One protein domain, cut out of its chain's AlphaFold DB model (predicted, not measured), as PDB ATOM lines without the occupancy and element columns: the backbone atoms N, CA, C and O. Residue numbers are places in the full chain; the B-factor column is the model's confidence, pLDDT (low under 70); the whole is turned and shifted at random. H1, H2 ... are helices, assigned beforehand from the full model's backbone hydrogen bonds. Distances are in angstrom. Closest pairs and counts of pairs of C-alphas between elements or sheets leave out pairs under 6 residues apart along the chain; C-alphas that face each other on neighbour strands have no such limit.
ATOM      1  N   ASN A 211      39.534-101.250 -90.457       78.56
ATOM      2  CA  ASN A 211      39.179-102.349 -89.564       78.56
ATOM      3  C   ASN A 211      39.197-101.822 -88.128       78.56
ATOM      4  O   ASN A 211      40.240-101.380 -87.650       78.56
ATOM      5  N   ILE A 212      38.049-101.866 -87.453       84.12
ATOM      6  CA  ILE A 212      37.908-101.447 -86.056       84.12
ATOM      7  C   ILE A 212      37.646-102.695 -85.218       84.12
ATOM      8  O   ILE A 212      36.752-103.479 -85.538       84.12
ATOM      9  N   VAL A 213      38.414-102.874 -84.144       84.56
ATOM     10  CA  VAL A 213      38.208-103.949 -83.168       84.56
ATOM     11  C   VAL A 213      37.808-103.326 -81.840       84.56
ATOM     12  O   VAL A 213      38.561-102.544 -81.265       84.56
ATOM     13  N   PHE A 214      36.631-103.703 -81.344       88.06
ATOM     14  CA  PHE A 214      36.195-103.377 -79.991       88.06
ATOM     15  C   PHE A 214      36.556-104.533 -79.061       88.06
ATOM     16  O   PHE A 214      36.016-105.630 -79.190       88.06
ATOM     17  N   LEU A 215      37.464-104.282 -78.117       87.06
ATOM     18  CA  LEU A 215      37.748-105.195 -77.015       87.06
ATOM     19  C   LEU A 215      37.099-104.639 -75.747       87.06
ATOM     20  O   LEU A 215      37.571-103.655 -75.183       87.06
ATOM     21  N   MET A 216      36.013-105.271 -75.310       87.81
ATOM     22  CA  MET A 216      35.263-104.865 -74.122       87.81
ATOM     23  C   MET A 216      35.497-105.890 -73.017       87.81
ATOM     24  O   MET A 216      35.127-107.055 -73.158       87.81
ATOM     25  N   VAL A 217      36.142-105.462 -71.932       88.12
ATOM     26  CA  VAL A 217      36.387-106.309 -70.762       88.12
ATOM     27  C   VAL A 217      35.281-106.041 -69.751       88.12
ATOM     28  O   VAL A 217      35.222-104.963 -69.161       88.12
ATOM     29  N   ASP A 218      34.391-107.013 -69.579       87.06
ATOM     30  CA  ASP A 218      33.272-106.898 -68.646       87.06
ATOM     31  C   ASP A 218      33.762-106.888 -67.183       87.06
ATOM     32  O   ASP A 218      34.834-107.405 -66.851       87.06
ATOM     33  N   SER A 219      32.962-106.283 -66.302       86.12
ATOM     34  CA  SER A 219      33.106-106.327 -64.842       86.12
ATOM     35  C   SER A 219      34.464-105.837 -64.330       86.12
ATOM     36  O   SER A 219      34.943-106.246 -63.270       86.12
ATOM     37  N   THR A 220      35.096-104.935 -65.084       88.06
ATOM     38  CA  THR A 220      36.408-104.372 -64.765       88.06
ATOM     39  C   THR A 220      36.299-102.870 -64.548       88.06
ATOM     40  O   THR A 220      36.000-102.115 -65.467       88.06
ATOM     41  N   SER A 221      36.583-102.414 -63.327       88.81
ATOM     42  CA  SER A 221      36.749-100.985 -63.044       88.81
ATOM     43  C   SER A 221      38.143-100.497 -63.441       88.81
ATOM     44  O   SER A 221      39.091-101.284 -63.503       88.81
ATOM     45  N   HIS A 222      38.296 -99.182 -63.629       89.75
ATOM     46  CA  HIS A 222      39.594 -98.565 -63.920       89.75
ATOM     47  C   HIS A 222      40.664 -98.953 -62.881       89.75
ATOM     48  O   HIS A 222      41.725 -99.457 -63.243       89.75
ATOM     49  N   SER A 223      40.360 -98.841 -61.583       90.06
ATOM     50  CA  SER A 223      41.293 -99.228 -60.514       90.06
ATOM     51  C   SER A 223      41.628-100.723 -60.526       90.06
ATOM     52  O   SER A 223      42.753-101.105 -60.218       90.06
ATOM     53  N   SER A 224      40.681-101.594 -60.887       90.12
ATOM     54  CA  SER A 224      40.957-103.029 -61.020       90.12
ATOM     55  C   SER A 224      41.857-103.333 -62.220       90.12
ATOM     56  O   SER A 224      42.757-104.163 -62.091       90.12
ATOM     57  N   ALA A 225      41.690-102.633 -63.347       91.25
ATOM     58  CA  ALA A 225      42.605-102.740 -64.483       91.25
ATOM     59  C   ALA A 225      44.028-102.295 -64.104       91.25
ATOM     60  O   ALA A 225      44.986-103.018 -64.369       91.25
ATOM     61  N   GLU A 226      44.174-101.166 -63.405       91.25
ATOM     62  CA  GLU A 226      45.468-100.686 -62.891       91.25
ATOM     63  C   GLU A 226      46.139-101.693 -61.948       91.25
ATOM     64  O   GLU A 226      47.339-101.947 -62.055       91.25
ATOM     65  N   ARG A 227      45.367-102.328 -61.057       89.94
ATOM     66  CA  ARG A 227      45.892-103.320 -60.109       89.94
ATOM     67  C   ARG A 227      46.308-104.632 -60.759       89.94
ATOM     68  O   ARG A 227      47.387-105.141 -60.462       89.94
ATOM     69  N   TYR A 228      45.450-105.210 -61.595       88.50
ATOM     70  CA  TYR A 228      45.631-106.585 -62.070       88.50
ATOM     71  C   TYR A 228      46.299-106.665 -63.445       88.50
ATOM     72  O   TYR A 228      46.965-107.654 -63.746       88.50
ATOM     73  N   LEU A 229      46.199-105.616 -64.265       90.25
ATOM     74  CA  LEU A 229      46.760-105.566 -65.617       90.25
ATOM     75  C   LEU A 229      47.966-104.621 -65.703       90.25
ATOM     76  O   LEU A 229      48.165-103.962 -66.722       90.25
ATOM     77  N   LYS A 230      48.814-104.581 -64.664       89.38
ATOM     78  CA  LYS A 230      49.955-103.645 -64.536       89.38
ATOM     79  C   LYS A 230      50.821-103.559 -65.796       89.38
ATOM     80  O   LYS A 230      51.153-102.469 -66.250       89.38
ATOM     81  N   LYS A 231      51.163-104.705 -66.398       91.19
ATOM     82  CA  LYS A 231      51.970-104.760 -67.632       91.19
ATOM     83  C   LYS A 231      51.249-104.120 -68.824       91.19
ATOM     84  O   LYS A 231      51.880-103.403 -69.595       91.19
ATOM     85  N   THR A 232      49.949-104.371 -68.968       92.38
ATOM     86  CA  THR A 232      49.117-103.824 -70.048       92.38
ATOM     87  C   THR A 232      48.906-102.327 -69.864       92.38
ATOM     88  O   THR A 232      49.181-101.564 -70.784       92.38
ATOM     89  N   MET A 233      48.501-101.895 -68.665       93.06
ATOM     90  CA  MET A 233      48.281-100.479 -68.355       93.06
ATOM     91  C   MET A 233      49.559 -99.658 -68.523       93.06
ATOM     92  O   MET A 233      49.510 -98.586 -69.115       93.06
ATOM     93  N   LYS A 234      50.713-100.187 -68.093       94.38
ATOM     94  CA  LYS A 234      52.017 -99.555 -68.326       94.38
ATOM     95  C   LYS A 234      52.276 -99.338 -69.821       94.38
ATOM     96  O   LYS A 234      52.514 -98.209 -70.232       94.38
ATOM     97  N   LYS A 235      52.147-100.391 -70.638       95.62
ATOM     98  CA  LYS A 235      52.335-100.293 -72.097       95.62
ATOM     99  C   LYS A 235      51.385 -99.287 -72.748       95.62
ATOM    100  O   LYS A 235      51.806 -98.552 -73.631       95.62
ATOM    101  N   MET A 236      50.123 -99.255 -72.323       94.62
ATOM    102  CA  MET A 236      49.135 -98.309 -72.847       94.62
ATOM    103  C   MET A 236      49.473 -96.862 -72.475       94.62
ATOM    104  O   MET A 236      49.396 -95.991 -73.328       94.62
ATOM    105  N   LYS A 237      49.897 -96.600 -71.235       93.38
ATOM    106  CA  LYS A 237      50.277 -95.252 -70.777       93.38
ATOM    107  C   LYS A 237      51.551 -94.722 -71.433       93.38
ATOM    108  O   LYS A 237      51.671 -93.523 -71.642       93.38
ATOM    109  N   GLU A 238      52.504 -95.603 -71.725       95.94
ATOM    110  CA  GLU A 238      53.785 -95.238 -72.347       95.94
ATOM    111  C   GLU A 238      53.682 -95.077 -73.873       95.94
ATOM    112  O   GLU A 238      54.575 -94.505 -74.499       95.94
ATOM    113  N   SER A 239      52.607 -95.575 -74.491       95.62
ATOM    114  CA  SER A 239      52.417 -95.531 -75.937       95.62
ATOM    115  C   SER A 239      51.879 -94.178 -76.407       95.62
ATOM    116  O   SER A 239      50.792 -93.759 -76.018       95.62
ATOM    117  N   GLN A 240      52.588 -93.534 -77.338       93.50
ATOM    118  CA  GLN A 240      52.156 -92.267 -77.952       93.50
ATOM    119  C   GLN A 240      50.895 -92.407 -78.819       93.50
ATOM    120  O   GLN A 240      50.206 -91.426 -79.076       93.50
ATOM    121  N   SER A 241      50.590 -93.620 -79.283       94.38
ATOM    122  CA  SER A 241      49.411 -93.923 -80.101       94.38
ATOM    123  C   SER A 241      48.189 -94.325 -79.273       94.38
ATOM    124  O   SER A 241      47.170 -94.734 -79.829       94.38
ATOM    125  N   THR A 242      48.272 -94.250 -77.943       94.31
ATOM    126  CA  THR A 242      47.170 -94.592 -77.044       94.31
ATOM    127  C   THR A 242      46.549 -93.343 -76.439       94.31
ATOM    128  O   THR A 242      47.237 -92.475 -75.913       94.31
ATOM    129  N   VAL A 243      45.218 -93.284 -76.473       93.88
ATOM    130  CA  VAL A 243      44.430 -92.237 -75.822       93.88
ATOM    131  C   VAL A 243      43.622 -92.874 -74.698       93.88
ATOM    132  O   VAL A 243      42.805 -93.762 -74.942       93.88
ATOM    133  N   ILE A 244      43.855 -92.429 -73.461       90.19
ATOM    134  CA  ILE A 244      43.098 -92.869 -72.283       90.19
ATOM    135  C   ILE A 244      42.031 -91.821 -71.971       90.19
ATOM    136  O   ILE A 244      42.338 -90.680 -71.630       90.19
ATOM    137  N   LEU A 245      40.769 -92.228 -72.067       89.75
ATOM    138  CA  LEU A 245      39.615 -91.371 -71.817       89.75
ATOM    139  C   LEU A 245      39.268 -91.355 -70.322       89.75
ATOM    140  O   LEU A 245      38.409 -92.101 -69.854       89.75
ATOM    141  N   ASN A 246      39.950 -90.504 -69.557       84.69
ATOM    142  CA  ASN A 246      39.648 -90.314 -68.137       84.69
ATOM    143  C   ASN A 246      38.308 -89.587 -67.938       84.69
ATOM    144  O   ASN A 246      37.871 -88.805 -68.783       84.69
ATOM    145  N   GLY A 247      37.644 -89.857 -66.813       82.25
ATOM    146  CA  GLY A 247      36.392 -89.194 -66.436       82.25
ATOM    147  C   GLY A 247      35.138 -89.653 -67.178       82.25
ATOM    148  O   GLY A 247      34.062 -89.105 -66.946       82.25
ATOM    149  N   HIS A 248      35.256 -90.667 -68.032       84.06
ATOM    150  CA  HIS A 248      34.103 -91.344 -68.610       84.06
ATOM    151  C   HIS A 248      33.559 -92.356 -67.601       84.06
ATOM    152  O   HIS A 248      34.316 -93.132 -67.020       84.06
ATOM    153  N   ASN A 249      32.246 -92.328 -67.394       83.00
ATOM    154  CA  ASN A 249      31.551 -93.202 -66.458       83.00
ATOM    155  C   ASN A 249      30.603 -94.148 -67.194       83.00
ATOM    156  O   ASN A 249      30.300 -93.960 -68.374       83.00
ATOM    157  N   ILE A 250      30.148 -95.170 -66.471       85.44
ATOM    158  CA  ILE A 250      29.118 -96.083 -66.957       85.44
ATOM    159  C   ILE A 250      27.793 -95.338 -67.167       85.44
ATOM    160  O   ILE A 250      27.487 -94.392 -66.442       85.44
ATOM    161  N   VAL A 251      27.027 -95.753 -68.174       85.69
ATOM    162  CA  VAL A 251      25.737 -95.141 -68.537       85.69
ATOM    163  C   VAL A 251      24.585 -95.744 -67.735       85.69
ATOM    164  O   VAL A 251      23.612 -95.051 -67.469       85.69
ATOM    165  N   GLY A 252      24.723 -97.001 -67.317       82.25
ATOM    166  CA  GLY A 252      23.750 -97.713 -66.497       82.25
ATOM    167  C   GLY A 252      24.396 -98.896 -65.787       82.25
ATOM    168  O   GLY A 252      25.572 -99.203 -66.013       82.25
ATOM    169  N   ASP A 253      23.629 -99.553 -64.920       80.12
ATOM    170  CA  ASP A 253      24.101-100.728 -64.192       80.12
ATOM    171  C   ASP A 253      23.982-101.995 -65.057       80.12
ATOM    172  O   ASP A 253      22.908-102.365 -65.543       80.12
ATOM    173  N   GLY A 254      25.112-102.673 -65.245       82.06
ATOM    174  CA  GLY A 254      25.216-103.918 -65.997       82.06
ATOM    175  C   GLY A 254      25.591-103.784 -67.478       82.06
ATOM    176  O   GLY A 254      25.570-102.723 -68.103       82.06
ATOM    177  N   THR A 255      25.940-104.933 -68.059       85.56
ATOM    178  CA  THR A 255      26.542-105.054 -69.394       85.56
ATOM    179  C   THR A 255      25.623-104.569 -70.519       85.56
ATOM    180  O   THR A 255      26.088-103.933 -71.464       85.56
ATOM    181  N   THR A 256      24.315-104.848 -70.436       85.25
ATOM    182  CA  THR A 256      23.354-104.477 -71.488       85.25
ATOM    183  C   THR A 256      23.235-102.964 -71.628       85.25
ATOM    184  O   THR A 256      23.375-102.458 -72.738       85.25
ATOM    185  N   ALA A 257      23.040-102.234 -70.525       86.75
ATOM    186  CA  ALA A 257      22.900-100.781 -70.564       86.75
ATOM    187  C   ALA A 257      24.164-100.109 -71.115       86.75
ATOM    188  O   ALA A 257      24.080 -99.258 -72.002       86.75
ATOM    189  N   GLN A 258      25.338-100.571 -70.672       88.31
ATOM    190  CA  GLN A 258      26.612-100.036 -71.139       88.31
ATOM    191  C   GLN A 258      26.849-100.294 -72.633       88.31
ATOM    192  O   GLN A 258      27.211 -99.376 -73.369       88.31
ATOM    193  N   ASN A 259      26.629-101.525 -73.104       89.62
ATOM    194  CA  ASN A 259      26.867-101.873 -74.505       89.62
ATOM    195  C   ASN A 259      25.857-101.199 -75.436       89.62
ATOM    196  O   ASN A 259      26.248-100.694 -76.488       89.62
ATOM    197  N   CYS A 260      24.577-101.149 -75.058       88.69
ATOM    198  CA  CYS A 260      23.570-100.447 -75.847       88.69
ATOM    199  C   CYS A 260      23.926 -98.964 -75.986       88.69
ATOM    200  O   CYS A 260      23.866 -98.443 -77.094       88.69
ATOM    201  N   ALA A 261      24.377 -98.306 -74.916       89.06
ATOM    202  CA  ALA A 261      24.796 -96.910 -74.992       89.06
ATOM    203  C   ALA A 261      26.022 -96.704 -75.899       89.06
ATOM    204  O   ALA A 261      26.027 -95.787 -76.718       89.06
ATOM    205  N   ILE A 262      27.033 -97.580 -75.816       89.81
ATOM    206  CA  ILE A 262      28.231 -97.511 -76.672       89.81
ATOM    207  C   ILE A 262      27.872 -97.664 -78.156       89.81
ATOM    208  O   ILE A 262      28.401 -96.932 -78.990       89.81
ATOM    209  N   PHE A 263      26.990 -98.608 -78.497       89.69
ATOM    210  CA  PHE A 263      26.683 -98.917 -79.897       89.69
ATOM    211  C   PHE A 263      25.559 -98.071 -80.496       89.69
ATOM    212  O   PHE A 263      25.582 -97.813 -81.698       89.69
ATOM    213  N   ALA A 264      24.585 -97.641 -79.693       90.19
ATOM    214  CA  ALA A 264      23.495 -96.783 -80.152       90.19
ATOM    215  C   ALA A 264      23.830 -95.289 -80.039       90.19
ATOM    216  O   ALA A 264      23.216 -94.482 -80.728       90.19
ATOM    217  N   GLY A 265      24.788 -94.914 -79.183       89.06
ATOM    218  CA  GLY A 265      25.107 -93.513 -78.905       89.06
ATOM    219  C   GLY A 265      24.001 -92.777 -78.141       89.06
ATOM    220  O   GLY A 265      23.907 -91.556 -78.232       89.06
ATOM    221  N   GLU A 266      23.157 -93.506 -77.410       87.62
ATOM    222  CA  GLU A 266      22.013 -92.963 -76.672       87.62
ATOM    223  C   GLU A 266      22.117 -93.273 -75.176       87.62
ATOM    224  O   GLU A 266      22.807 -94.199 -74.747       87.62
ATOM    225  N   LEU A 267      21.415 -92.476 -74.374       85.00
ATOM    226  CA  LEU A 267      21.320 -92.664 -72.928       85.00
ATOM    227  C   LEU A 267      20.399 -93.845 -72.575       85.00
ATOM    228  O   LEU A 267      19.503 -94.206 -73.342       85.00
ATOM    229  N   GLU A 268      20.607 -94.435 -71.393       83.06
ATOM    230  CA  GLU A 268      19.854 -95.607 -70.919       83.06
ATOM    231  C   GLU A 268      18.331 -95.381 -70.933       83.06
ATOM    232  O   GLU A 268      17.569 -96.254 -71.345       83.06
ATOM    233  N   ASP A 269      17.871 -94.191 -70.544       81.12
ATOM    234  CA  ASP A 269      16.451 -93.829 -70.466       81.12
ATOM    235  C   ASP A 269      15.728 -93.896 -71.823       81.12
ATOM    236  O   ASP A 269      14.523 -94.177 -71.888       81.12
ATOM    237  N   LYS A 270      16.472 -93.696 -72.912       83.06
ATOM    238  CA  LYS A 270      15.981 -93.769 -74.289       83.06
ATOM    239  C   LYS A 270      16.059 -95.164 -74.897       83.06
ATOM    240  O   LYS A 270      15.445 -95.378 -75.938       83.06
ATOM    241  N   LEU A 271      16.748 -96.111 -74.258       82.62
ATOM    242  CA  LEU A 271      16.997 -97.457 -74.777       82.62
ATOM    243  C   LEU A 271      16.050 -98.473 -74.104       82.62
ATOM    244  O   LEU A 271      16.233 -98.823 -72.936       82.62
TER     245      LEU A 271
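This is residues 211 to 271 of the 284 residues of an uncharacterized protein of Clytia hemisphaerica (UniProt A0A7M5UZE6). A loose, open arrangement of three short helices: H1 and H2 meet near their ends in a corner at one end of the longest axis, and H3 sits alone at the other end. The long link from H2 to H3, residues 239 to 254, runs between the two ends, and the nearly straight first stretch, residues 211 to 217, crosses the space between them, crosswise to the longest axis. The printed part has 61 residues with three named helices, in the order H1, H2, H3, and no named strand; the class is all helix, though under half of the residues, 26 of 61, are in named elements. The whole is loose, with a radius of gyration of the C-alphas of 13.5 A, and spans 38 by 27 by 19 A.

H1, residues 222 to 228, is close to but not clearly touching H2, residues 230 to 238; the closest C-alphas, those of Glu 226 and Met 233, are 6.1 A apart. Their lines stand at a steep tilt of 55 degrees, and they run opposite ways. H3, residues 255 to 264, is apart from H1 and from H2. In H1, H2 and H3 every O i to N i+4 pair is within hydrogen-bond range.

H1 begins at C-alpha 222, at (39.594, -98.565, -63.920), and is 10.2 A long from first to last C-alpha. H2 is 12.1 A long and ends at C-alpha 238, at (53.785, -95.238, -72.347). H3, the longest helix by residues, is 13.9 A long and ends at C-alpha 264, at (23.495, -96.783, -80.152).

The two C-alphas farthest apart, those of Lys 231 and Lys 270, are 38.2 A apart. The link from H1 to H2 is tight, and that from H2 to H3, residues 239 to 254, is long. Residues 237 to 243, of which 237 and 238 belong to H2, stand free. The printed part has no cut; its mean pLDDT is 88.3, and no printed residue is under 70.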